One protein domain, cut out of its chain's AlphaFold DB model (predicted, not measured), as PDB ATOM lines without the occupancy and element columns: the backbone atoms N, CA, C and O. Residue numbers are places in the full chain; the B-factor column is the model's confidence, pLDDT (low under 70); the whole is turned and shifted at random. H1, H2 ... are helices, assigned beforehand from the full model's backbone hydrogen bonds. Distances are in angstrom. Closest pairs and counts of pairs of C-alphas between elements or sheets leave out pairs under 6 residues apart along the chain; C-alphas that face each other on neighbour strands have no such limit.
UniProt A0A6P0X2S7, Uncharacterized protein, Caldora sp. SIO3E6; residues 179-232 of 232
ATOM      1  N   ALA A 179       1.647 -38.433   6.606       84.50
ATOM      2  CA  ALA A 179       2.926 -38.035   6.012       84.50
ATOM      3  C   ALA A 179       2.816 -37.642   4.526       84.50
ATOM      4  O   ALA A 179       3.748 -37.053   3.987       84.50
ATOM      5  N   GLN A 180       1.710 -37.985   3.856       79.50
ATOM      6  CA  GLN A 180       1.425 -37.567   2.477       79.50
ATOM      7  C   GLN A 180       0.610 -36.270   2.413       79.50
ATOM      8  O   GLN A 180       0.440 -35.711   1.332       79.50
ATOM      9  N   ALA A 181       0.097 -35.785   3.545       86.00
ATOM     10  CA  ALA A 181      -0.607 -34.514   3.595       86.00
ATOM     11  C   ALA A 181       0.400 -33.359   3.576       86.00
ATOM     12  O   ALA A 181       1.359 -33.344   4.349       86.00
ATOM     13  N   GLY A 182       0.164 -32.367   2.715       86.19
ATOM     14  CA  GLY A 182       0.929 -31.126   2.759       86.19
ATOM     15  C   GLY A 182       0.676 -30.364   4.063       86.19
ATOM     16  O   GLY A 182      -0.411 -30.449   4.651       86.19
ATOM     17  N   ILE A 183       1.695 -29.636   4.527       89.25
ATOM     18  CA  ILE A 183       1.708 -28.933   5.822       89.25
ATOM     19  C   ILE A 183       0.536 -27.946   5.928       89.25
ATOM     20  O   ILE A 183      -0.041 -27.761   6.999       89.25
ATOM     21  N   GLU A 184       0.119 -27.363   4.804       90.19
ATOM     22  CA  GLU A 184      -1.018 -26.456   4.701       90.19
ATOM     23  C   GLU A 184      -2.332 -27.066   5.209       90.19
ATOM     24  O   GLU A 184      -3.161 -26.333   5.756       90.19
ATOM     25  N   ASN A 185      -2.509 -28.387   5.110       87.75
ATOM     26  CA  ASN A 185      -3.713 -29.068   5.591       87.75
ATOM     27  C   ASN A 185      -3.792 -29.098   7.122       87.75
ATOM     28  O   ASN A 185      -4.886 -29.156   7.675       87.75
ATOM     29  N   PHE A 186      -2.656 -28.960   7.810       90.88
ATOM     30  CA  PHE A 186      -2.572 -28.937   9.272       90.88
ATOM     31  C   PHE A 186      -2.641 -27.523   9.868       90.88
ATOM     32  O   PHE A 186      -2.610 -27.367  11.084       90.88
ATOM     33  N   THR A 187      -2.767 -26.484   9.034       93.50
ATOM     34  CA  THR A 187      -2.825 -25.082   9.500       93.50
ATOM     35  C   THR A 187      -4.168 -24.687  10.114       93.50
ATOM     36  O   THR A 187      -4.245 -23.701  10.837       93.50
ATOM     37  N   SER A 188      -5.243 -25.422   9.818       93.69
ATOM     38  CA  SER A 188      -6.570 -25.150  10.375       93.69
ATOM     39  C   SER A 188      -7.413 -26.415  10.431       93.69
ATOM     40  O   SER A 188      -7.296 -27.285   9.563       93.69
ATOM     41  N   ILE A 189      -8.334 -26.467  11.394       92.25
ATOM     42  CA  ILE A 189      -9.291 -27.570  11.516       92.25
ATOM     43  C   ILE A 189     -10.150 -27.727  10.250       92.25
ATOM     44  O   ILE A 189     -10.375 -28.845   9.800       92.25
ATOM     45  N   LYS A 190     -10.548 -26.617   9.608       92.38
ATOM     46  CA  LYS A 190     -11.311 -26.624   8.348       92.38
ATOM     47  C   LYS A 190     -10.573 -27.384   7.249       92.38
ATOM     48  O   LYS A 190     -11.147 -28.270   6.621       92.38
ATOM     49  N   LYS A 191      -9.301 -27.052   7.012       92.44
ATOM     50  CA  LYS A 191      -8.495 -27.701   5.967       92.44
ATOM     51  C   LYS A 191      -8.250 -29.173   6.278       92.44
ATOM     52  O   LYS A 191      -8.416 -29.994   5.383       92.44
ATOM     53  N   LEU A 192      -7.939 -29.506   7.532       93.44
ATOM     54  CA  LEU A 192      -7.721 -30.887   7.958       93.44
ATOM     55  C   LEU A 192      -8.964 -31.750   7.721       93.44
ATOM     56  O   LEU A 192      -8.862 -32.814   7.116       93.44
ATOM     57  N   LEU A 193     -10.138 -31.289   8.163       93.75
ATOM     58  CA  LEU A 193     -11.380 -32.048   8.029       93.75
ATOM     59  C   LEU A 193     -11.837 -32.158   6.567       93.75
ATOM     60  O   LEU A 193     -12.296 -33.220   6.151       93.75
ATOM     61  N   ARG A 194     -11.656 -31.106   5.756       92.81
ATOM     62  CA  ARG A 194     -11.931 -31.166   4.310       92.81
ATOM     63  C   ARG A 194     -10.984 -32.125   3.596       92.81
ATOM     64  O   ARG A 194     -11.437 -32.929   2.788       92.81
ATOM     65  N   TRP A 195      -9.690 -32.086   3.916       92.88
ATOM     66  CA  TRP A 195      -8.707 -33.037   3.395       92.88
ATOM     67  C   TRP A 195      -9.070 -34.475   3.786       92.88
ATOM     68  O   TRP A 195      -9.079 -35.359   2.930       92.88
ATOM     69  N   LEU A 196      -9.437 -34.703   5.048       93.69
ATOM     70  CA  LEU A 196      -9.880 -36.003   5.550       93.69
ATOM     71  C   LEU A 196     -11.085 -36.524   4.758       93.69
ATOM     72  O   LEU A 196     -11.027 -37.615   4.194       93.69
ATOM     73  N   CYS A 197     -12.149 -35.723   4.669       93.38
ATOM     74  CA  CYS A 197     -13.366 -36.076   3.945       93.38
ATOM     75  C   CYS A 197     -13.089 -36.362   2.465       93.38
ATOM     76  O   CYS A 197     -13.601 -37.346   1.934       93.38
ATOM     77  N   ALA A 198     -12.243 -35.561   1.811       92.00
ATOM     78  CA  ALA A 198     -11.868 -35.788   0.420       92.00
ATOM     79  C   ALA A 198     -11.164 -37.138   0.229       92.00
ATOM     80  O   ALA A 198     -11.532 -37.896  -0.665       92.00
ATOM     81  N   ASN A 199     -10.199 -37.472   1.091       91.88
ATOM     82  CA  ASN A 199      -9.484 -38.748   1.007       91.88
ATOM     83  C   ASN A 199     -10.408 -39.945   1.242       91.88
ATOM     84  O   ASN A 199     -10.320 -40.924   0.506       91.88
ATOM     85  N   VAL A 200     -11.299 -39.856   2.234       92.25
ATOM     86  CA  VAL A 200     -12.305 -40.894   2.504       92.25
ATOM     87  C   VAL A 200     -13.196 -41.093   1.279       92.25
ATOM     88  O   VAL A 200     -13.305 -42.205   0.777       92.25
ATOM     89  N   THR A 201     -13.757 -40.008   0.749       93.06
ATOM     90  CA  THR A 201     -14.689 -40.042  -0.389       93.06
ATOM     91  C   THR A 201     -14.055 -40.669  -1.631       93.06
ATOM     92  O   THR A 201     -14.623 -41.577  -2.236       93.06
ATOM     93  N   LEU A 202     -12.848 -40.218  -1.987       90.44
ATOM     94  CA  LEU A 202     -12.144 -40.695  -3.175       90.44
ATOM     95  C   LEU A 202     -11.737 -42.168  -3.054       90.44
ATOM     96  O   LEU A 202     -11.822 -42.902  -4.035       90.44
ATOM     97  N   GLN A 203     -11.323 -42.622  -1.865       90.44
ATOM     98  CA  GLN A 203     -10.976 -44.031  -1.643       90.44
ATOM     99  C   GLN A 203     -12.195 -44.955  -1.642       90.44
ATOM    100  O   GLN A 203     -12.068 -46.118  -2.015       90.44
ATOM    101  N   LEU A 204     -13.372 -44.438  -1.282       90.50
ATOM    102  CA  LEU A 204     -14.643 -45.153  -1.410       90.50
ATOM    103  C   LEU A 204     -15.195 -45.152  -2.848       90.50
ATOM    104  O   LEU A 204     -16.217 -45.782  -3.104       90.50
ATOM    105  N   GLY A 205     -14.535 -44.472  -3.795       90.38
ATOM    106  CA  GLY A 205     -14.982 -44.387  -5.189       90.38
ATOM    107  C   GLY A 205     -16.211 -43.493  -5.393       90.38
ATOM    108  O   GLY A 205     -16.931 -43.659  -6.375       90.38
ATOM    109  N   LEU A 206     -16.458 -42.565  -4.466       91.56
ATOM    110  CA  LEU A 206     -17.593 -41.646  -4.488       91.56
ATOM    111  C   LEU A 206     -17.209 -40.303  -5.139       91.56
ATOM    112  O   LEU A 206     -16.041 -39.910  -5.180       91.56
ATOM    113  N   GLU A 207     -18.206 -39.579  -5.648       91.19
ATOM    114  CA  GLU A 207     -18.032 -38.247  -6.246       91.19
ATOM    115  C   GLU A 207     -17.711 -37.191  -5.173       91.19
ATOM    116  O   GLU A 207     -18.329 -37.167  -4.124       91.19
ATOM    117  N   LEU A 208     -16.781 -36.263  -5.390       91.81
ATOM    118  CA  LEU A 208     -16.421 -35.297  -4.343       91.81
ATOM    119  C   LEU A 208     -17.420 -34.122  -4.249       91.81
ATOM    120  O   LEU A 208     -17.358 -33.215  -5.075       91.81
ATOM    121  N   LYS A 209     -18.262 -34.070  -3.200       90.81
ATOM    122  CA  LYS A 209     -19.284 -33.005  -2.992       90.81
ATOM    123  C   LYS A 209     -19.033 -32.090  -1.794       90.81
ATOM    124  O   LYS A 209     -19.947 -31.606  -1.137       90.81
ATOM    125  N   LEU A 210     -17.768 -31.828  -1.481       89.50
ATOM    126  CA  LEU A 210     -17.393 -31.082  -0.275       89.50
ATOM    127  C   LEU A 210     -17.883 -29.630  -0.211       89.50
ATOM    128  O   LEU A 210     -17.866 -29.051   0.869       89.50
ATOM    129  N   ASN A 211     -18.222 -28.994  -1.329       90.19
ATOM    130  CA  ASN A 211     -18.692 -27.604  -1.311       90.19
ATOM    131  C   ASN A 211     -20.184 -27.504  -0.988       90.19
ATOM    132  O   ASN A 211     -20.595 -26.514  -0.397       90.19
ATOM    133  N   ASP A 212     -20.955 -28.545  -1.294       88.12
ATOM    134  CA  ASP A 212     -22.414 -28.537  -1.144       88.12
ATOM    135  C   ASP A 212     -22.841 -28.726   0.318       88.12
ATOM    136  O   ASP A 212     -23.918 -28.301   0.719       88.12
ATOM    137  N   TYR A 213     -21.983 -29.358   1.122       86.31
ATOM    138  CA  TYR A 213     -22.257 -29.710   2.520       86.31
ATOM    139  C   TYR A 213     -21.444 -28.889   3.528       86.31
ATOM    140  O   TYR A 213     -21.562 -29.113   4.732       86.31
ATOM    141  N   TRP A 214     -20.572 -27.984   3.067       88.62
ATOM    142  CA  TRP A 214     -19.685 -27.241   3.960       88.62
ATOM    143  C   TRP A 214     -20.166 -25.822   4.195       88.62
ATOM    144  O   TRP A 214     -19.777 -24.896   3.488       88.62
ATOM    145  N   ASP A 215     -20.955 -25.677   5.248       86.19
ATOM    146  CA  ASP A 215     -21.458 -24.397   5.717       86.19
ATOM    147  C   ASP A 215     -20.517 -23.811   6.788       86.19
ATOM    148  O   ASP A 215     -20.020 -24.537   7.662       86.19
ATOM    149  N   GLU A 216     -20.218 -22.513   6.693       80.69
ATOM    150  CA  GLU A 216     -19.404 -21.803   7.686       80.69
ATOM    151  C   GLU A 216     -20.205 -21.458   8.947       80.69
ATOM    152  O   GLU A 216     -19.638 -21.517  10.040       80.69
ATOM    153  N   ASP A 217     -21.510 -21.204   8.813       87.44
ATOM    154  CA  ASP A 217     -22.392 -20.806   9.914       87.44
ATOM    155  C   ASP A 217     -22.710 -21.991  10.842       87.44
ATOM    156  O   ASP A 217     -22.838 -21.826  12.056       87.44
ATOM    157  N   LEU A 218     -22.761 -23.216  10.299       86.44
ATOM    158  CA  LEU A 218     -22.911 -24.455  11.082       86.44
ATOM    159  C   LEU A 218     -21.620 -24.865  11.811       86.44
ATOM    160  O   LEU A 218     -21.651 -25.642  12.768       86.44
ATOM    161  N   GLY A 219     -20.473 -24.349  11.364       89.50
ATOM    162  CA  GLY A 219     -19.157 -24.698  11.880       89.50
ATOM    163  C   GLY A 219     -18.571 -25.995  11.301       89.50
ATOM    164  O   GLY A 219     -19.258 -26.937  10.910       89.50
ATOM    165  N   ASN A 220     -17.235 -26.067  11.279       91.12
ATOM    166  CA  ASN A 220     -16.484 -27.107  10.555       91.12
ATOM    167  C   ASN A 220     -16.746 -28.550  11.027       91.12
ATOM    168  O   ASN A 220     -16.691 -29.471  10.216       91.12
ATOM    169  N   LEU A 221     -16.987 -28.759  12.325       90.62
ATOM    170  CA  LEU A 221     -17.241 -30.093  12.884       90.62
ATOM    171  C   LEU A 221     -18.620 -30.614  12.470       90.62
ATOM    172  O   LEU A 221     -18.728 -31.748  12.015       90.62
ATOM    173  N   VAL A 222     -19.644 -29.761  12.561       92.31
ATOM    174  CA  VAL A 222     -21.016 -30.097  12.163       92.31
ATOM    175  C   VAL A 222     -21.070 -30.368  10.662       92.31
ATOM    176  O   VAL A 222     -21.578 -31.407  10.253       92.31
ATOM    177  N   SER A 223     -20.455 -29.507   9.849       91.94
ATOM    178  CA  SER A 223     -20.347 -29.703   8.396       91.94
ATOM    179  C   SER A 223     -19.650 -31.022   8.029       91.94
ATOM    180  O   SER A 223     -20.101 -31.737   7.134       91.94
ATOM    181  N   CYS A 224     -18.594 -31.403   8.755       90.19
ATOM    182  CA  CYS A 224     -17.914 -32.688   8.568       90.19
ATOM    183  C   CYS A 224     -18.819 -33.886   8.906       90.19
ATOM    184  O   CYS A 224     -18.853 -34.863   8.153       90.19
ATOM    185  N   ASP A 225     -19.546 -33.826  10.023       89.88
ATOM    186  CA  ASP A 225     -20.463 -34.894  10.431       89.88
ATOM    187  C   ASP A 225     -21.646 -35.036   9.468       89.88
ATOM    188  O   ASP A 225     -22.013 -36.159   9.119       89.88
ATOM    189  N   LEU A 226     -22.211 -33.919   8.997       90.56
ATOM    190  CA  LEU A 226     -23.276 -33.915   7.992       90.56
ATOM    191  C   LEU A 226     -22.792 -34.540   6.683       90.56
ATOM    192  O   LEU A 226     -23.436 -35.459   6.180       90.56
ATOM    193  N   TYR A 227     -21.637 -34.105   6.172       92.00
ATOM    194  CA  TYR A 227     -21.057 -34.668   4.954       92.00
ATOM    195  C   TYR A 227     -20.876 -36.184   5.074       92.00
ATOM    196  O   TYR A 227     -21.367 -36.937   4.239       92.00
ATOM    197  N   ARG A 228     -20.251 -36.654   6.160       87.81
ATOM    198  CA  ARG A 228     -20.038 -38.090   6.372       87.81
ATOM    199  C   ARG A 228     -21.346 -38.864   6.501       87.81
ATOM    200  O   ARG A 228     -21.390 -39.998   6.067       87.81
ATOM    201  N   ARG A 229     -22.388 -38.294   7.111       87.81
ATOM    202  CA  ARG A 229     -23.657 -38.996   7.349       87.81
ATOM    203  C   ARG A 229     -24.528 -39.117   6.103       87.81
ATOM    204  O   ARG A 229     -25.246 -40.101   5.969       87.81
ATOM    205  N   TYR A 230     -24.524 -38.094   5.254       86.44
ATOM    206  CA  TYR A 230     -25.392 -38.041   4.077       86.44
ATOM    207  C   TYR A 230     -24.707 -38.506   2.796       86.44
ATOM    208  O   TYR A 230     -25.401 -38.810   1.827       86.44
ATOM    209  N   PHE A 231     -23.373 -38.545   2.777       82.50
ATOM    210  CA  PHE A 231     -22.618 -38.766   1.551       82.50
ATOM    211  C   PHE A 231     -21.673 -39.978   1.576       82.50
ATOM    212  O   PHE A 231     -21.418 -40.536   0.512       82.50
ATOM    213  N   CYS A 232     -21.178 -40.397   2.746       77.38
ATOM    214  CA  CYS A 232     -20.277 -41.548   2.904       77.38
ATOM    215  C   CYS A 232     -20.966 -42.708   3.632       77.38
ATOM    216  O   CYS A 232     -20.593 -43.864   3.334       77.38
TER     217      CYS A 232
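Overview. This is residues 179 to 232 of the 232 residues of an uncharacterized protein of Caldora sp. SIO3E6 (UniProt A0A6P0X2S7). Two helices, H2 and H3, lie side by side and run the same way, and a long unnamed stretch, residues 204 to 219, runs back from the end of H2 to the beginning of H3. The short helix H1 sits beyond the first part of H2, on the side away from H3, in a flat whole. The printed part has 54 residues with three named helices, H1, H2 and H3 in that order, and no named strand; the class is all helix. It is compact, with a radius of gyration of the C-alphas of 10.9 A, and spans 29 by 28 by 14 A.

Arrangement. H1, residues 183 to 186, and H2, residues 189 to 203, touch only at the corner by their tight link of 2 residues. Their closest C-alphas, those of Asn 185 and Lys 191, are 5.0 A apart, and H2 touches H1 with residues 191 to 195 alone. H2 touches H3, residues 220 to 231, at a shallow tilt of 16 degrees, the same way. Their closest C-alphas, those of Lys 190 and Asn 220, are 5.6 A apart, and their centres are 10.7 A apart. H1 and H3 are apart. In H2 and H3 every O i to N i+4 pair is within hydrogen-bond range; H1 is too short for such a pair.

Along the chain. H1 begins at C-alpha 183, at (1.708, -28.933, 5.822). H2 measures 21.1 A from C-alpha 189, at (-9.291, -27.570, 11.516), to C-alpha 203. H3 measures 16.0 A and ends at C-alpha 231, at (-22.618, -38.766, 1.551).

Size, cuts and confidence. The two C-alphas farthest apart, those of Ala 179 and Asp 217, are 30.9 A apart. The printed part has no cut and ends at Cys 232, the chain's last residue. The link from H2 to H3, 16 residues, is long. The mean pLDDT of the printed part is 89.6, and no printed residue is under 70.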